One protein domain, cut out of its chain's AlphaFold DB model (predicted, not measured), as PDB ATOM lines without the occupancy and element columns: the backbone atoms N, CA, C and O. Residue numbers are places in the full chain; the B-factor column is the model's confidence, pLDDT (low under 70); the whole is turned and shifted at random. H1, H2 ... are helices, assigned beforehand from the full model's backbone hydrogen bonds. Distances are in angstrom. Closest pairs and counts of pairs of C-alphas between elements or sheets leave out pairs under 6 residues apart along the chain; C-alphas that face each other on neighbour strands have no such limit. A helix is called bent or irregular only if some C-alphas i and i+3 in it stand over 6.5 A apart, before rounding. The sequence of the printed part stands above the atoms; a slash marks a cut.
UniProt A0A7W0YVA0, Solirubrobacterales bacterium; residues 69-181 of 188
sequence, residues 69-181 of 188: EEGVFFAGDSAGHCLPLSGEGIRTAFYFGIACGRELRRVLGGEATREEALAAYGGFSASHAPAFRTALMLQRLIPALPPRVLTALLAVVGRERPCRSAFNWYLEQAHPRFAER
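What this domain is: This is residues 69 to 181 of the 188 residues of a protein of Solirubrobacterales bacterium (UniProt A0A7W0YVA0). A long helical hairpin, H2 and H3, makes one end of this loose model, with the short H1 packing on the first part of H2. H4 leads away from the hairpin to the far end, H5 turns across there and H6 comes back, and these three helices make an open C with few contacts between them. The printed part has 113 residues, with six named helices in the order H1 to H6 and no named strand; the class is all helix. The radius of gyration of the C-alphas is 17.4 A, and the outline, 58 by 29 by 18 A, is only just a rod.

Where its parts are: The printed part begins at Glu 69, with C-alpha at (120.570, 229.654, 169.503). H1 is residues 76 to 79. H2, the longest helix, is residues 90 to 108, 26.3 A from its first C-alpha at (119.202, 207.681, 165.682) to its last. H3 is residues 114 to 127, 19.9 A long. H4 is residues 129 to 144, 22.9 A long; it is neither bent nor irregular, but only just: C-alphas 140 and 143 are 6.3 A apart. H5 is residues 147 to 157, 15.1 A long. H6 is residues 160 to 172, 17.9 A long, and its last C-alpha is at (132.593, 208.060, 159.670).

How they stand to each other: H1 and H2 touch, H2 with residues 90 to 97 alone; their closest C-alphas are those of Gly 76 and Ala 93, 3.8 A apart. H2 and H3 form a helical hairpin: they touch at a shallow tilt of 25 degrees, opposite ways, and their closest C-alphas are those of Glu 103 and Ala 117, 5.2 A apart. H3 and H4 meet only through their link. H4 and H5 are close but not clearly touching, at a steep tilt of 43 degrees, opposite ways; their closest C-alphas, of Ile 142 and Leu 150, are 7.1 A apart. H5 and H6 are close but not clearly touching, about perpendicular at 83 degrees; their closest C-alphas, of Val 157 and Cys 163, are 5.2 A apart. Among the pairs that are apart are H4 and H6, H2 and H6, and H1 and H4. Every O i to N i+4 pair is within hydrogen-bond range in H2, H3, H5 and H6, and 10 of 12 are in H4; H1 is too short for such a pair.

The domain as a whole: The C-alphas of Gly 110 and Arg 148, the two farthest apart, are 59.1 A from each other. The printed part has no cut and no long link; the link from H1 to H2, 10 residues, is short, and the other four are tight. The mean pLDDT of the printed part is 95.8, and no printed residue is under 70.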
ATOM      1  N   GLU A  69     121.278 228.387 169.725       96.75
ATOM      2  CA  GLU A  69     120.570 229.654 169.503       96.75
ATOM      3  C   GLU A  69     120.140 230.218 170.859       96.75
ATOM      4  O   GLU A  69     119.686 229.455 171.706       96.75
ATOM      5  N   GLU A  70     120.334 231.519 171.099       94.31
ATOM      6  CA  GLU A  70     119.882 232.210 172.327       94.31
ATOM      7  C   GLU A  70     120.269 231.492 173.638       94.31
ATOM      8  O   GLU A  70     119.557 231.462 174.642       94.31
ATOM      9  N   GLY A  71     121.452 230.880 173.622       94.88
ATOM     10  CA  GLY A  71     122.003 230.132 174.741       94.88
ATOM     11  C   GLY A  71     121.354 228.768 175.011       94.88
ATOM     12  O   GLY A  71     121.586 228.187 176.074       94.88
ATOM     13  N   VAL A  72     120.562 228.252 174.077       97.56
ATOM     14  CA  VAL A  72     119.976 226.909 174.091       97.56
ATOM     15  C   VAL A  72     120.833 225.970 173.246       97.56
ATOM     16  O   VAL A  72     121.295 226.341 172.169       97.56
ATOM     17  N   PHE A  73     121.029 224.742 173.728       98.38
ATOM     18  CA  PHE A  73     121.646 223.655 172.971       98.38
ATOM     19  C   PHE A  73     120.561 222.803 172.301       98.38
ATOM     20  O   PHE A  73     119.600 222.391 172.949       98.38
ATOM     21  N   PHE A  74     120.745 222.472 171.026       98.50
ATOM     22  CA  PHE A  74     119.867 221.592 170.257       98.50
ATOM     23  C   PHE A  74     120.620 220.335 169.819       98.50
ATOM     24  O   PHE A  74     121.743 220.415 169.326       98.50
ATOM     25  N   ALA A  75     119.999 219.163 169.950       98.06
ATOM     26  CA  ALA A  75     120.572 217.877 169.553       98.06
ATOM     27  C   ALA A  75     119.514 216.985 168.888       98.06
ATOM     28  O   ALA A  75     118.315 217.215 169.019       98.06
ATOM     29  N   GLY A  76     119.953 215.968 168.141       98.12
ATOM     30  CA  GLY A  76     119.043 215.150 167.334       98.12
ATOM     31  C   GLY A  76     118.236 215.974 166.322       98.12
ATOM     32  O   GLY A  76     118.771 216.883 165.680       98.12
ATOM     33  N   ASP A  77     116.951 215.655 166.184       98.00
ATOM     34  CA  ASP A  77     116.083 216.248 165.164       98.00
ATOM     35  C   ASP A  77     115.883 217.762 165.331       98.00
ATOM     36  O   ASP A  77     115.744 218.471 164.333       98.00
ATOM     37  N   SER A  78     115.951 218.304 166.554       97.31
ATOM     38  CA  SER A  78     115.774 219.747 166.777       97.31
ATOM     39  C   SER A  78     116.872 220.593 166.112       97.31
ATOM     40  O   SER A  78     116.619 221.728 165.720       97.31
ATOM     41  N   ALA A  79     118.062 220.015 165.920       97.94
ATOM     42  CA  ALA A  79     119.197 220.615 165.211       97.94
ATOM     43  C   ALA A  79     119.365 220.083 163.774       97.94
ATOM     44  O   ALA A  79     120.340 220.394 163.091       97.94
ATOM     45  N   GLY A  80     118.427 219.268 163.286       97.88
ATOM     46  CA  GLY A  80     118.507 218.721 161.934       97.88
ATOM     47  C   GLY A  80     119.608 217.676 161.741       97.88
ATOM     48  O   GLY A  80     120.108 217.519 160.630       97.88
ATOM     49  N   HIS A  81     119.992 216.950 162.796       98.06
ATOM     50  CA  HIS A  81     121.078 215.965 162.746       98.06
ATOM     51  C   HIS A  81     120.742 214.664 161.993       98.06
ATOM     52  O   HIS A  81     121.568 213.756 161.940       98.06
ATOM     53  N   CYS A  82     119.565 214.547 161.387       97.44
ATOM     54  CA  CYS A  82     119.216 213.410 160.543       97.44
ATOM     55  C   CYS A  82     119.904 213.506 159.165       97.44
ATOM     56  O   CYS A  82     119.865 214.544 158.500       97.44
ATOM     57  N   LEU A  83     120.567 212.423 158.739       96.56
ATOM     58  CA  LEU A  83     121.378 212.401 157.520       96.56
ATOM     59  C   LEU A  83     120.498 212.538 156.265       96.56
ATOM     60  O   LEU A  83     119.731 211.616 155.962       96.56
ATOM     61  N   PRO A  84     120.660 213.610 155.460       95.94
ATOM     62  CA  PRO A  84     119.683 213.989 154.437       95.94
ATOM     63  C   PRO A  84     119.391 212.947 153.361       95.94
ATOM     64  O   PRO A  84     118.286 212.933 152.839       95.94
ATOM     65  N   LEU A  85     120.357 212.100 153.001       94.62
ATOM     66  CA  LEU A  85     120.180 211.087 151.955       94.62
ATOM     67  C   LEU A  85     119.475 209.827 152.464       94.62
ATOM     68  O   LEU A  85     118.721 209.196 151.736       94.62
ATOM     69  N   SER A  86     119.780 209.439 153.698       94.00
ATOM     70  CA  SER A  86     119.358 208.155 154.257       94.00
ATOM     71  C   SER A  86     118.169 208.259 155.195       94.00
ATOM     72  O   SER A  86     117.557 207.243 155.470       94.00
ATOM     73  N   GLY A  87     117.864 209.437 155.747       95.00
ATOM     74  CA  GLY A  87     116.866 209.559 156.815       95.00
ATOM     75  C   GLY A  87     117.293 208.945 158.160       95.00
ATOM     76  O   GLY A  87     116.470 208.815 159.060       95.00
ATOM     77  N   GLU A  88     118.561 208.550 158.333       95.50
ATOM     78  CA  GLU A  88     119.073 208.072 159.621       95.50
ATOM     79  C   GLU A  88     119.249 209.239 160.603       95.50
ATOM     80  O   GLU A  88     120.084 210.120 160.386       95.50
ATOM     81  N   GLY A  89     118.497 209.211 161.705       96.12
ATOM     82  CA  GLY A  89     118.618 210.180 162.801       96.12
ATOM     83  C   GLY A  89     119.082 209.595 164.135       96.12
ATOM     84  O   GLY A  89     119.573 210.332 164.981       96.12
ATOM     85  N   ILE A  90     118.965 208.280 164.355       95.75
ATOM     86  CA  ILE A  90     119.202 207.681 165.682       95.75
ATOM     87  C   ILE A  90     120.678 207.795 166.086       95.75
ATOM     88  O   ILE A  90     121.003 208.356 167.131       95.75
ATOM     89  N   ARG A  91     121.589 207.283 165.251       96.56
ATOM     90  CA  ARG A  91     123.031 207.290 165.539       96.56
ATOM     91  C   ARG A  91     123.584 208.704 165.647       96.56
ATOM     92  O   ARG A  91     124.350 208.994 166.560       96.56
ATOM     93  N   THR A  92     123.189 209.586 164.735       97.44
ATOM     94  CA  THR A  92     123.611 210.986 164.760       97.44
ATOM     95  C   THR A  92     123.050 211.718 165.973       97.44
ATOM     96  O   THR A  92     123.796 212.453 166.613       97.44
ATOM     97  N   ALA A  93     121.796 211.478 166.374       98.00
ATOM     98  CA  ALA A  93     121.245 212.047 167.603       98.00
ATOM     99  C   ALA A  93     122.085 211.675 168.831       98.00
ATOM    100  O   ALA A  93     122.419 212.563 169.615       98.00
ATOM    101  N   PHE A  94     122.503 210.411 168.961       97.81
ATOM    102  CA  PHE A  94     123.435 210.011 170.019       97.81
ATOM    103  C   PHE A  94     124.801 210.679 169.874       97.81
ATOM    104  O   PHE A  94     125.318 211.215 170.846       97.81
ATOM    105  N   TYR A  95     125.384 210.686 168.678       98.06
ATOM    106  CA  TYR A  95     126.698 211.278 168.427       98.06
ATOM    107  C   TYR A  95     126.759 212.765 168.816       98.06
ATOM    108  O   TYR A  95     127.607 213.166 169.615       98.06
ATOM    109  N   PHE A  96     125.820 213.576 168.321       98.44
ATOM    110  CA  PHE A  96     125.742 214.998 168.661       98.44
ATOM    111  C   PHE A  96     125.278 215.220 170.104       98.44
ATOM    112  O   PHE A  96     125.788 216.114 170.773       98.44
ATOM    113  N   GLY A  97     124.380 214.381 170.625       98.31
ATOM    114  CA  GLY A  97     123.952 214.433 172.024       98.31
ATOM    115  C   GLY A  97     125.097 214.169 173.006       98.31
ATOM    116  O   GLY A  97     125.231 214.879 173.997       98.31
ATOM    117  N   ILE A  98     125.978 213.212 172.704       97.88
ATOM    118  CA  ILE A  98     127.189 212.941 173.490       97.88
ATOM    119  C   ILE A  98     128.144 214.136 173.432       97.88
ATOM    120  O   ILE A  98     128.694 214.518 174.462       97.88
ATOM    121  N   ALA A  99     128.336 214.741 172.256       98.12
ATOM    122  CA  ALA A  99     129.167 215.939 172.118       98.12
ATOM    123  C   ALA A  99     128.614 217.106 172.954       98.12
ATOM    124  O   ALA A  99     129.351 217.699 173.735       98.12
ATOM    125  N   CYS A 100     127.306 217.364 172.872       98.38
ATOM    126  CA  CYS A 100     126.624 218.359 173.697       98.38
ATOM    127  C   CYS A 100     126.790 218.061 175.197       98.38
ATOM    128  O   CYS A 100     127.200 218.928 175.963       98.38
ATOM    129  N   GLY A 101     126.550 216.815 175.614       97.75
ATOM    130  CA  GLY A 101     126.688 216.392 177.008       97.75
ATOM    131  C   GLY A 101     128.109 216.540 177.560       97.75
ATOM    132  O   GLY A 101     128.275 216.830 178.745       97.75
ATOM    133  N   ARG A 102     129.140 216.384 176.718       97.19
ATOM    134  CA  ARG A 102     130.536 216.648 177.099       97.19
ATOM    135  C   ARG A 102     130.772 218.129 177.389       97.19
ATOM    136  O   ARG A 102     131.383 218.427 178.408       97.19
ATOM    137  N   GLU A 103     130.240 219.037 176.574       97.94
ATOM    138  CA  GLU A 103     130.345 220.478 176.847       97.94
ATOM    139  C   GLU A 103     129.549 220.883 178.096       97.94
ATOM    140  O   GLU A 103     130.060 221.608 178.945       97.94
ATOM    141  N   LEU A 104     128.341 220.338 178.288       97.75
ATOM    142  CA  LEU A 104     127.557 220.573 179.508       97.75
ATOM    143  C   LEU A 104     128.303 220.116 180.769       97.75
ATOM    144  O   LEU A 104     128.265 220.799 181.790       97.75
ATOM    145  N   ARG A 105     129.014 218.985 180.704       97.38
ATOM    146  CA  ARG A 105     129.836 218.505 181.820       97.38
ATOM    147  C   ARG A 105     130.951 219.486 182.178       97.38
ATOM    148  O   ARG A 105     131.151 219.717 183.365       97.38
ATOM    149  N   ARG A 106     131.635 220.069 181.187       97.31
ATOM    150  CA  ARG A 106     132.690 221.073 181.419       97.31
ATOM    151  C   ARG A 106     132.144 222.300 182.146       97.31
ATOM    152  O   ARG A 106     132.759 222.765 183.098       97.31
ATOM    153  N   VAL A 107     130.953 222.766 181.758       97.69
ATOM    154  CA  VAL A 107     130.280 223.889 182.436       97.69
ATOM    155  C   VAL A 107     129.939 223.544 183.881       97.69
ATOM    156  O   VAL A 107     130.257 224.306 184.789       97.69
ATOM    157  N   LEU A 108     129.332 222.379 184.119       97.88
ATOM    158  CA  LEU A 108     128.981 221.934 185.473       97.88
ATOM    159  C   LEU A 108     130.213 221.686 186.360       97.88
ATOM    160  O   LEU A 108     130.115 221.814 187.576       97.88
ATOM    161  N   GLY A 109     131.356 221.346 185.759       97.44
ATOM    162  CA  GLY A 109     132.643 221.199 186.440       97.44
ATOM    163  C   GLY A 109     133.394 222.513 186.683       97.44
ATOM    164  O   GLY A 109     134.430 222.491 187.338       97.44
ATOM    165  N   GLY A 110     132.902 223.648 186.171       97.38
ATOM    166  CA  GLY A 110     133.594 224.941 186.255       97.38
ATOM    167  C   GLY A 110     134.799 225.080 185.313       97.38
ATOM    168  O   GLY A 110     135.568 226.026 185.443       97.38
ATOM    169  N   GLU A 111     134.964 224.159 184.361       97.38
ATOM    170  CA  GLU A 111     136.072 224.118 183.392       97.38
ATOM    171  C   GLU A 111     135.819 224.999 182.156       97.38
ATOM    172  O   GLU A 111     136.711 225.195 181.329       97.38
ATOM    173  N   ALA A 112     134.578 225.456 181.975       97.62
ATOM    174  CA  ALA A 112     134.161 226.324 180.883       97.62
ATOM    175  C   ALA A 112     132.956 227.174 181.299       97.62
ATOM    176  O   ALA A 112     132.099 226.744 182.072       97.62
ATOM    177  N   THR A 113     132.852 228.364 180.726       98.19
ATOM    178  CA  THR A 113     131.631 229.172 180.753       98.19
ATOM    179  C   THR A 113     130.559 228.575 179.835       98.19
ATOM    180  O   THR A 113     130.836 227.767 178.941       98.19
ATOM    181  N   ARG A 114     129.303 228.994 180.026       97.94
ATOM    182  CA  ARG A 114     128.190 228.594 179.151       97.94
ATOM    183  C   ARG A 114     128.458 229.010 177.701       97.94
ATOM    184  O   ARG A 114     128.178 228.243 176.783       97.94
ATOM    185  N   GLU A 115     128.994 230.206 177.503       98.19
ATOM    186  CA  GLU A 115     129.271 230.807 176.201       98.19
ATOM    187  C   GLU A 115     130.347 230.021 175.442       98.19
ATOM    188  O   GLU A 115     130.171 229.718 174.261       98.19
ATOM    189  N   GLU A 116     131.418 229.614 176.128       98.31
ATOM    190  CA  GLU A 116     132.465 228.761 175.552       98.31
ATOM    191  C   GLU A 116     131.917 227.392 175.136       98.31
ATOM    192  O   GLU A 116     132.204 226.923 174.034       98.31
ATOM    193  N   ALA A 117     131.085 226.771 175.975       98.50
ATOM    194  CA  ALA A 117     130.448 225.492 175.672       98.50
ATOM    195  C   ALA A 117     129.494 225.577 174.467       98.50
ATOM    196  O   ALA A 117     129.494 224.693 173.605       98.50
ATOM    197  N   LEU A 118     128.703 226.652 174.367       98.69
ATOM    198  CA  LEU A 118     127.829 226.910 173.218       98.69
ATOM    199  C   LEU A 118     128.640 227.081 171.932       98.69
ATOM    200  O   LEU A 118     128.304 226.477 170.911       98.69
ATOM    201  N   ALA A 119     129.717 227.868 171.973       98.50
ATOM    202  CA  ALA A 119     130.587 228.079 170.822       98.50
ATOM    203  C   ALA A 119     131.281 226.776 170.388       98.50
ATOM    204  O   ALA A 119     131.291 226.454 169.198       98.50
ATOM    205  N   ALA A 120     131.799 225.995 171.341       98.56
ATOM    206  CA  ALA A 120     132.462 224.721 171.074       98.56
ATOM    207  C   ALA A 120     131.503 223.700 170.442       98.56
ATOM    208  O   ALA A 120     131.793 223.151 169.376       98.56
ATOM    209  N   TYR A 121     130.328 223.490 171.043       98.75
ATOM    210  CA  TYR A 121     129.331 222.566 170.505       98.75
ATOM    211  C   TYR A 121     128.750 223.042 169.165       98.75
ATOM    212  O   TYR A 121     128.619 222.252 168.225       98.75
ATOM    213  N   GLY A 122     128.443 224.336 169.046       98.69
ATOM    214  CA  GLY A 122     127.962 224.938 167.806       98.69
ATOM    215  C   GLY A 122     128.962 224.764 166.663       98.69
ATOM    216  O   GLY A 122     128.589 224.309 165.579       98.69
ATOM    217  N   GLY A 123     130.245 225.035 166.922       98.69
ATOM    218  CA  GLY A 123     131.338 224.811 165.975       98.69
ATOM    219  C   GLY A 123     131.509 223.336 165.606       98.69
ATOM    220  O   GLY A 123     131.650 223.005 164.425       98.69
ATOM    221  N   PHE A 124     131.413 222.434 166.587       98.56
ATOM    222  CA  PHE A 124     131.446 220.991 166.353       98.56
ATOM    223  C   PHE A 124     130.317 220.544 165.415       98.56
ATOM    224  O   PHE A 124     130.590 219.881 164.412       98.56
ATOM    225  N   SER A 125     129.064 220.933 165.672       98.56
ATOM    226  CA  SER A 125     127.946 220.593 164.781       98.56
ATOM    227  C   SER A 125     128.143 221.186 163.379       98.56
ATOM    228  O   SER A 125     128.111 220.456 162.384       98.56
ATOM    229  N   ALA A 126     128.485 222.475 163.288       98.44
ATOM    230  CA  ALA A 126     128.718 223.166 162.019       98.44
ATOM    231  C   ALA A 126     129.840 222.538 161.171       98.44
ATOM    232  O   ALA A 126     129.757 222.547 159.940       98.44
ATOM    233  N   SER A 127     130.853 221.927 161.797       97.94
ATOM    234  CA  SER A 127     131.932 221.231 161.079       97.94
ATOM    235  C   SER A 127     131.443 220.047 160.227       97.94
ATOM    236  O   SER A 127     132.088 219.695 159.240       97.94
ATOM    237  N   HIS A 128     130.259 219.490 160.521       98.12
ATOM    238  CA  HIS A 128     129.646 218.395 159.757       98.12
ATOM    239  C   HIS A 128     128.832 218.894 158.551       98.12
ATOM    240  O   HIS A 128     128.385 218.098 157.717       98.12
ATOM    241  N   ALA A 129     128.657 220.211 158.400       97.88
ATOM    242  CA  ALA A 129     127.851 220.796 157.333       97.88
ATOM    243  C   ALA A 129     128.260 220.358 155.910       97.88
ATOM    244  O   ALA A 129     127.356 220.125 155.104       97.88
ATOM    245  N   PRO A 130     129.554 220.195 155.549       97.62
ATOM    246  CA  PRO A 130     129.928 219.692 154.228       97.62
ATOM    247  C   PRO A 130     129.328 218.316 153.910       97.62
ATOM    248  O   PRO A 130     128.785 218.125 152.824       97.62
ATOM    249  N   ALA A 131     129.358 217.379 154.860       96.81
ATOM    250  CA  ALA A 131     128.821 216.036 154.660       96.81
ATOM    251  C   ALA A 131     127.296 216.042 154.513       96.81
ATOM    252  O   ALA A 131     126.756 215.416 153.598       96.81
ATOM    253  N   PHE A 132     126.605 216.822 155.350       97.75
ATOM    254  CA  PHE A 132     125.157 217.012 155.254       97.75
ATOM    255  C   PHE A 132     124.758 217.661 153.921       97.75
ATOM    256  O   PHE A 132     123.807 217.210 153.284       97.75
ATOM    257  N   ARG A 133     125.505 218.665 153.441       97.88
ATOM    258  CA  ARG A 133     125.261 219.283 152.127       97.88
ATOM    259  C   ARG A 133     125.466 218.302 150.977       97.88
ATOM    260  O   ARG A 133     124.635 218.272 150.073       97.88
ATOM    261  N   THR A 134     126.514 217.479 151.016       97.06
ATOM    262  CA  THR A 134     126.734 216.429 150.010       97.06
ATOM    263  C   THR A 134     125.585 215.426 150.000       97.06
ATOM    264  O   THR A 134     125.026 215.148 148.941       97.06
ATOM    265  N   ALA A 135     125.172 214.932 151.169       96.75
ATOM    266  CA  ALA A 135     124.032 214.029 151.286       96.75
ATOM    267  C   ALA A 135     122.729 214.669 150.766       96.75
ATOM    268  O   ALA A 135     121.978 214.020 150.043       96.75
ATOM    269  N   LEU A 136     122.480 215.946 151.067       96.88
ATOM    270  CA  LEU A 136     121.304 216.674 150.581       96.88
ATOM    271  C   LEU A 136     121.337 216.866 149.058       96.88
ATOM    272  O   LEU A 136     120.311 216.742 148.390       96.88
ATOM    273  N   MET A 137     122.510 217.144 148.489       96.88
ATOM    274  CA  MET A 137     122.685 217.227 147.041       96.88
ATOM    275  C   MET A 137     122.366 215.881 146.381       96.88
ATOM    276  O   MET A 137     121.558 215.840 145.452       96.88
ATOM    277  N   LEU A 138     122.913 214.779 146.903       94.44
ATOM    278  CA  LEU A 138     122.634 213.432 146.398       94.44
ATOM    279  C   LEU A 138     121.145 213.083 146.498       94.44
ATOM    280  O   LEU A 138     120.573 212.577 145.533       94.44
ATOM    281  N   GLN A 139     120.507 213.415 147.624       94.75
ATOM    282  CA  GLN A 139     119.071 213.224 147.845       94.75
ATOM    283  C   GLN A 139     118.229 213.916 146.765       94.75
ATOM    284  O   GLN A 139     117.265 213.338 146.275       94.75
ATOM    285  N   ARG A 140     118.608 215.133 146.350       93.81
ATOM    286  CA  ARG A 140     117.920 215.885 145.285       93.81
ATOM    287  C   ARG A 140     118.248 215.369 143.884       93.81
ATOM    288  O   ARG A 140     117.389 215.401 143.005       93.81
ATOM    289  N   LEU A 141     119.473 214.891 143.668       93.31
ATOM    290  CA  LEU A 141     119.940 214.420 142.365       93.31
ATOM    291  C   LEU A 141     119.339 213.058 141.991       93.31
ATOM    292  O   LEU A 141     118.886 212.879 140.863       93.31
ATOM    293  N   ILE A 142     119.298 212.107 142.929       91.31
ATOM    294  CA  ILE A 142     118.793 210.743 142.699       91.31
ATOM    295  C   ILE A 142     117.409 210.701 142.029       91.31
ATOM    296  O   ILE A 142     117.278 209.982 141.033       91.31
ATOM    297  N   PRO A 143     116.380 211.444 142.481       88.12
ATOM    298  CA  PRO A 143     115.070 211.438 141.830       88.12
ATOM    299  C   PRO A 143     115.060 212.156 140.470       88.12
ATOM    300  O   PRO A 143     114.173 211.893 139.658       88.12
ATOM    301  N   ALA A 144     116.042 213.019 140.187       89.88
ATOM    302  CA  ALA A 144     116.156 213.754 138.925       89.88
ATOM    303  C   ALA A 144     116.879 212.967 137.813       89.88
ATOM    304  O   ALA A 144     116.675 213.243 136.632       89.88
ATOM    305  N   LEU A 145     117.702 211.971 138.156       91.31
ATOM    306  CA  LEU A 145     118.461 211.191 137.169       91.31
ATOM    307  C   LEU A 145     117.546 210.380 136.229       91.31
ATOM    308  O   LEU A 145     116.529 209.857 136.675       91.31
ATOM    309  N   PRO A 146     117.887 210.166 134.951       92.19
ATOM    310  CA  PRO A 146     117.157 209.212 134.114       92.19
ATOM    311  C   PRO A 146     117.228 207.777 134.685       92.19
ATOM    312  O   PRO A 146     118.293 207.383 135.166       92.19
ATOM    313  N   PRO A 147     116.165 206.947 134.597       89.56
ATOM    314  CA  PRO A 147     116.144 205.609 135.209       89.56
ATOM    315  C   PRO A 147     117.304 204.691 134.797       89.56
ATOM    316  O   PRO A 147     117.868 203.989 135.635       89.56
ATOM    317  N   ARG A 148     117.713 204.729 133.521       93.25
ATOM    318  CA  ARG A 148     118.851 203.938 133.014       93.25
ATOM    319  C   ARG A 148     120.176 204.360 133.648       93.25
ATOM    320  O   ARG A 148     120.984 203.508 133.999       93.25
ATOM    321  N   VAL A 149     120.367 205.667 133.835       93.94
ATOM    322  CA  VAL A 149     121.561 206.229 134.480       93.94
ATOM    323  C   VAL A 149     121.585 205.840 135.953       93.94
ATOM    324  O   VAL A 149     122.599 205.341 136.430       93.94
ATOM    325  N   LEU A 150     120.459 205.992 136.659       91.69
ATOM    326  CA  LEU A 150     120.354 205.585 138.060       91.69
ATOM    327  C   LEU A 150     120.639 204.086 138.231       91.69
ATOM    328  O   LEU A 150     121.420 203.713 139.098       91.69
ATOM    329  N   THR A 151     120.073 203.237 137.371       92.19
ATOM    330  CA  THR A 151     120.304 201.782 137.403       92.19
ATOM    331  C   THR A 151     121.781 201.444 137.196       92.19
ATOM    332  O   THR A 151     122.343 200.656 137.953       92.19
ATOM    333  N   ALA A 152     122.438 202.069 136.214       94.75
ATOM    334  CA  ALA A 152     123.864 201.862 135.970       94.75
ATOM    335  C   ALA A 152     124.730 202.328 137.155       94.75
ATOM    336  O   ALA A 152     125.651 201.618 137.559       94.75
ATOM    337  N   LEU A 153     124.414 203.483 137.752       93.00
ATOM    338  CA  LEU A 153     125.106 203.985 138.942       93.00
ATOM    339  C   LEU A 153     124.938 203.037 140.132       93.00
ATOM    340  O   LEU A 153     125.928 202.703 140.778       93.00
ATOM    341  N   LEU A 154     123.721 202.556 140.391       92.00
ATOM    342  CA  LEU A 154     123.455 201.582 141.452       92.00
ATOM    343  C   LEU A 154     124.187 200.258 141.203       92.00
ATOM    344  O   LEU A 154     124.724 199.687 142.144       92.00
ATOM    345  N   ALA A 155     124.294 199.800 139.952       93.62
ATOM    346  CA  ALA A 155     125.065 198.604 139.610       93.62
ATOM    347  C   ALA A 155     126.572 198.776 139.876       93.62
ATOM    348  O   ALA A 155     127.241 197.831 140.292       93.62
ATOM    349  N   VAL A 156     127.120 199.977 139.663       94.56
ATOM    350  CA  VAL A 156     128.518 200.288 140.001       94.56
ATOM    351  C   VAL A 156     128.704 200.389 141.513       94.56
ATOM    352  O   VAL A 156     129.619 199.763 142.047       94.56
ATOM    353  N   VAL A 157     127.844 201.143 142.204       92.38
ATOM    354  CA  VAL A 157     127.902 201.324 143.665       92.38
ATOM    355  C   VAL A 157     127.665 200.006 144.397       92.38
ATOM    356  O   VAL A 157     128.284 199.779 145.425       92.38
ATOM    357  N   GLY A 158     126.848 199.110 143.841       91.94
ATOM    358  CA  GLY A 158     126.585 197.777 144.383       91.94
ATOM    359  C   GLY A 158     127.780 196.822 144.324       91.94
ATOM    360  O   GLY A 158     127.745 195.766 144.951       91.94
ATOM    361  N   ARG A 159     128.863 197.170 143.615       95.62
ATOM    362  CA  ARG A 159     130.118 196.408 143.677       95.62
ATOM    363  C   ARG A 159     130.778 196.606 145.038       95.62
ATOM    364  O   ARG A 159     130.785 197.703 145.588       95.62
ATOM    365  N   GLU A 160     131.423 195.556 145.533       95.62
ATOM    366  CA  GLU A 160     131.981 195.496 146.889       95.62
ATOM    367  C   GLU A 160     132.865 196.702 147.254       95.62
ATOM    368  O   GLU A 160     132.681 197.317 148.303       95.62
ATOM    369  N   ARG A 161     133.818 197.071 146.383       96.44
ATOM    370  CA  ARG A 161     134.766 198.165 146.652       96.44
ATOM    371  C   ARG A 161     134.066 199.536 146.752       96.44
ATOM    372  O   ARG A 161     134.202 200.156 147.805       96.44
ATOM    373  N   PRO A 162     133.317 200.015 145.736       95.62
ATOM    374  CA  PRO A 162     132.534 201.245 145.852       95.62
ATOM    375  C   PRO A 162     131.555 201.249 147.028       95.62
ATOM    376  O   PRO A 162     131.508 202.237 147.757       95.62
ATOM    377  N   CYS A 163     130.824 200.147 147.239       95.31
ATOM    378  CA  CYS A 163     129.856 200.018 148.328       95.31
ATOM    379  C   CYS A 163     130.525 200.231 149.687       95.31
ATOM    380  O   CYS A 163     130.108 201.083 150.467       95.31
ATOM    381  N   ARG A 164     131.629 199.517 149.938       96.75
ATOM    382  CA  ARG A 164     132.403 199.639 151.175       96.75
ATOM    383  C   ARG A 164     132.957 201.045 151.371       96.75
ATOM    384  O   ARG A 164     132.875 201.565 152.475       96.75
ATOM    385  N   SER A 165     133.495 201.676 150.330       95.94
ATOM    386  CA  SER A 165     133.998 203.052 150.436       95.94
ATOM    387  C   SER A 165     132.886 204.047 150.775       95.94
ATOM    388  O   SER A 165     133.067 204.885 151.657       95.94
ATOM    389  N   ALA A 166     131.725 203.938 150.121       94.31
ATOM    390  CA  ALA A 166     130.568 204.784 150.401       94.31
ATOM    391  C   ALA A 166     130.025 204.553 151.821       94.31
ATOM    392  O   ALA A 166     129.750 205.514 152.540       94.31
ATOM    393  N   PHE A 167     129.928 203.291 152.244       94.62
ATOM    394  CA  PHE A 167     129.492 202.926 153.588       94.62
ATOM    395  C   PHE A 167     130.463 203.426 154.660       94.62
ATOM    396  O   PHE A 167     130.025 204.007 155.646       94.62
ATOM    397  N   ASN A 168     131.773 203.274 154.457       96.31
ATOM    398  CA  ASN A 168     132.777 203.786 155.386       96.31
ATOM    399  C   ASN A 168     132.687 205.307 155.500       96.31
ATOM    400  O   ASN A 168     132.610 205.826 156.608       96.31
ATOM    401  N   TRP A 169     132.614 206.026 154.374       95.19
ATOM    402  CA  TRP A 169     132.409 207.475 154.399       95.19
ATOM    403  C   TRP A 169     131.158 207.857 155.203       95.19
ATOM    404  O   TRP A 169     131.219 208.762 156.031       95.19
ATOM    405  N   TYR A 170     130.046 207.151 154.998       94.75
ATOM    406  CA  TYR A 170     128.788 207.378 155.710       94.75
ATOM    407  C   TYR A 170     128.885 207.078 157.216       94.75
ATOM    408  O   TYR A 170     128.392 207.844 158.051       94.75
ATOM    409  N   LEU A 171     129.541 205.974 157.582       95.38
ATOM    410  CA  LEU A 171     129.746 205.567 158.968       95.38
ATOM    411  C   LEU A 171     130.615 206.585 159.716       95.38
ATOM    412  O   LEU A 171     130.285 206.957 160.843       95.38
ATOM    413  N   GLU A 172     131.664 207.096 159.072       95.62
ATOM    414  CA  GLU A 172     132.593 208.060 159.670       95.62
ATOM    415  C   GLU A 172     131.953 209.402 160.041       95.62
ATOM    416  O   GLU A 172     132.439 210.064 160.952       95.62
ATOM    417  N   GLN A 173     130.826 209.781 159.428       95.31
ATOM    418  CA  GLN A 173     130.146 211.044 159.762       95.31
ATOM    419  C   GLN A 173     129.622 211.099 161.206       95.31
ATOM    420  O   GLN A 173     129.394 212.183 161.730       95.31
ATOM    421  N   ALA A 174     129.396 209.942 161.837       95.81
ATOM    422  CA  ALA A 174     128.925 209.832 163.219       95.81
ATOM    423  C   ALA A 174     129.272 208.449 163.796       95.81
ATOM    424  O   ALA A 174     128.394 207.650 164.139       95.81
ATOM    425  N   HIS A 175     130.555 208.095 163.794       96.00
ATOM    426  CA  HIS A 175     130.985 206.735 164.120       96.00
ATOM    427  C   HIS A 175     130.701 206.380 165.605       96.00
ATOM    428  O   HIS A 175     131.091 207.149 166.486       96.00
ATOM    429  N   PRO A 176     130.131 205.194 165.930       94.19
ATOM    430  CA  PRO A 176     129.777 204.805 167.308       94.19
ATOM    431  C   PRO A 176     130.924 204.853 168.329       94.19
ATOM    432  O   PRO A 176     130.712 205.296 169.451       94.19
ATOM    433  N   ARG A 177     132.157 204.509 167.924       94.12
ATOM    434  CA  ARG A 177     133.394 204.690 168.720       94.12
ATOM    435  C   ARG A 177     133.568 206.071 169.359       94.12
ATOM    436  O   ARG A 177     134.327 206.221 170.309       94.12
ATOM    437  N   PHE A 178     132.896 207.102 168.842       93.81
ATOM    438  CA  PHE A 178     132.872 208.410 169.486       93.81
ATOM    439  C   PHE A 178     132.329 208.343 170.920       93.81
ATOM    440  O   PHE A 178     132.785 209.122 171.753       93.81
ATOM    441  N   ALA A 179     131.415 207.416 171.220       90.56
ATOM    442  CA  ALA A 179     130.864 207.196 172.556       90.56
ATOM    443  C   ALA A 179     131.890 206.613 173.543       90.56
ATOM    444  O   ALA A 179     131.845 206.936 174.725       90.56
ATOM    445  N   GLU A 180     132.835 205.807 173.056       87.56
ATOM    446  CA  GLU A 180     133.839 205.116 173.879       87.56
ATOM    447  C   GLU A 180     135.004 206.020 174.291       87.56
ATOM    448  O   GLU A 180     135.696 205.744 175.268       87.56
ATOM    449  N   ARG A 181     135.242 207.116 173.561       75.25
ATOM    450  CA  ARG A 181     136.303 208.062 173.919       75.25
ATOM    451  C   ARG A 181     135.979 208.704 175.272       75.25
ATOM    452  O   ARG A 181     134.993 209.435 175.397       75.25
TER     453      ARG A 181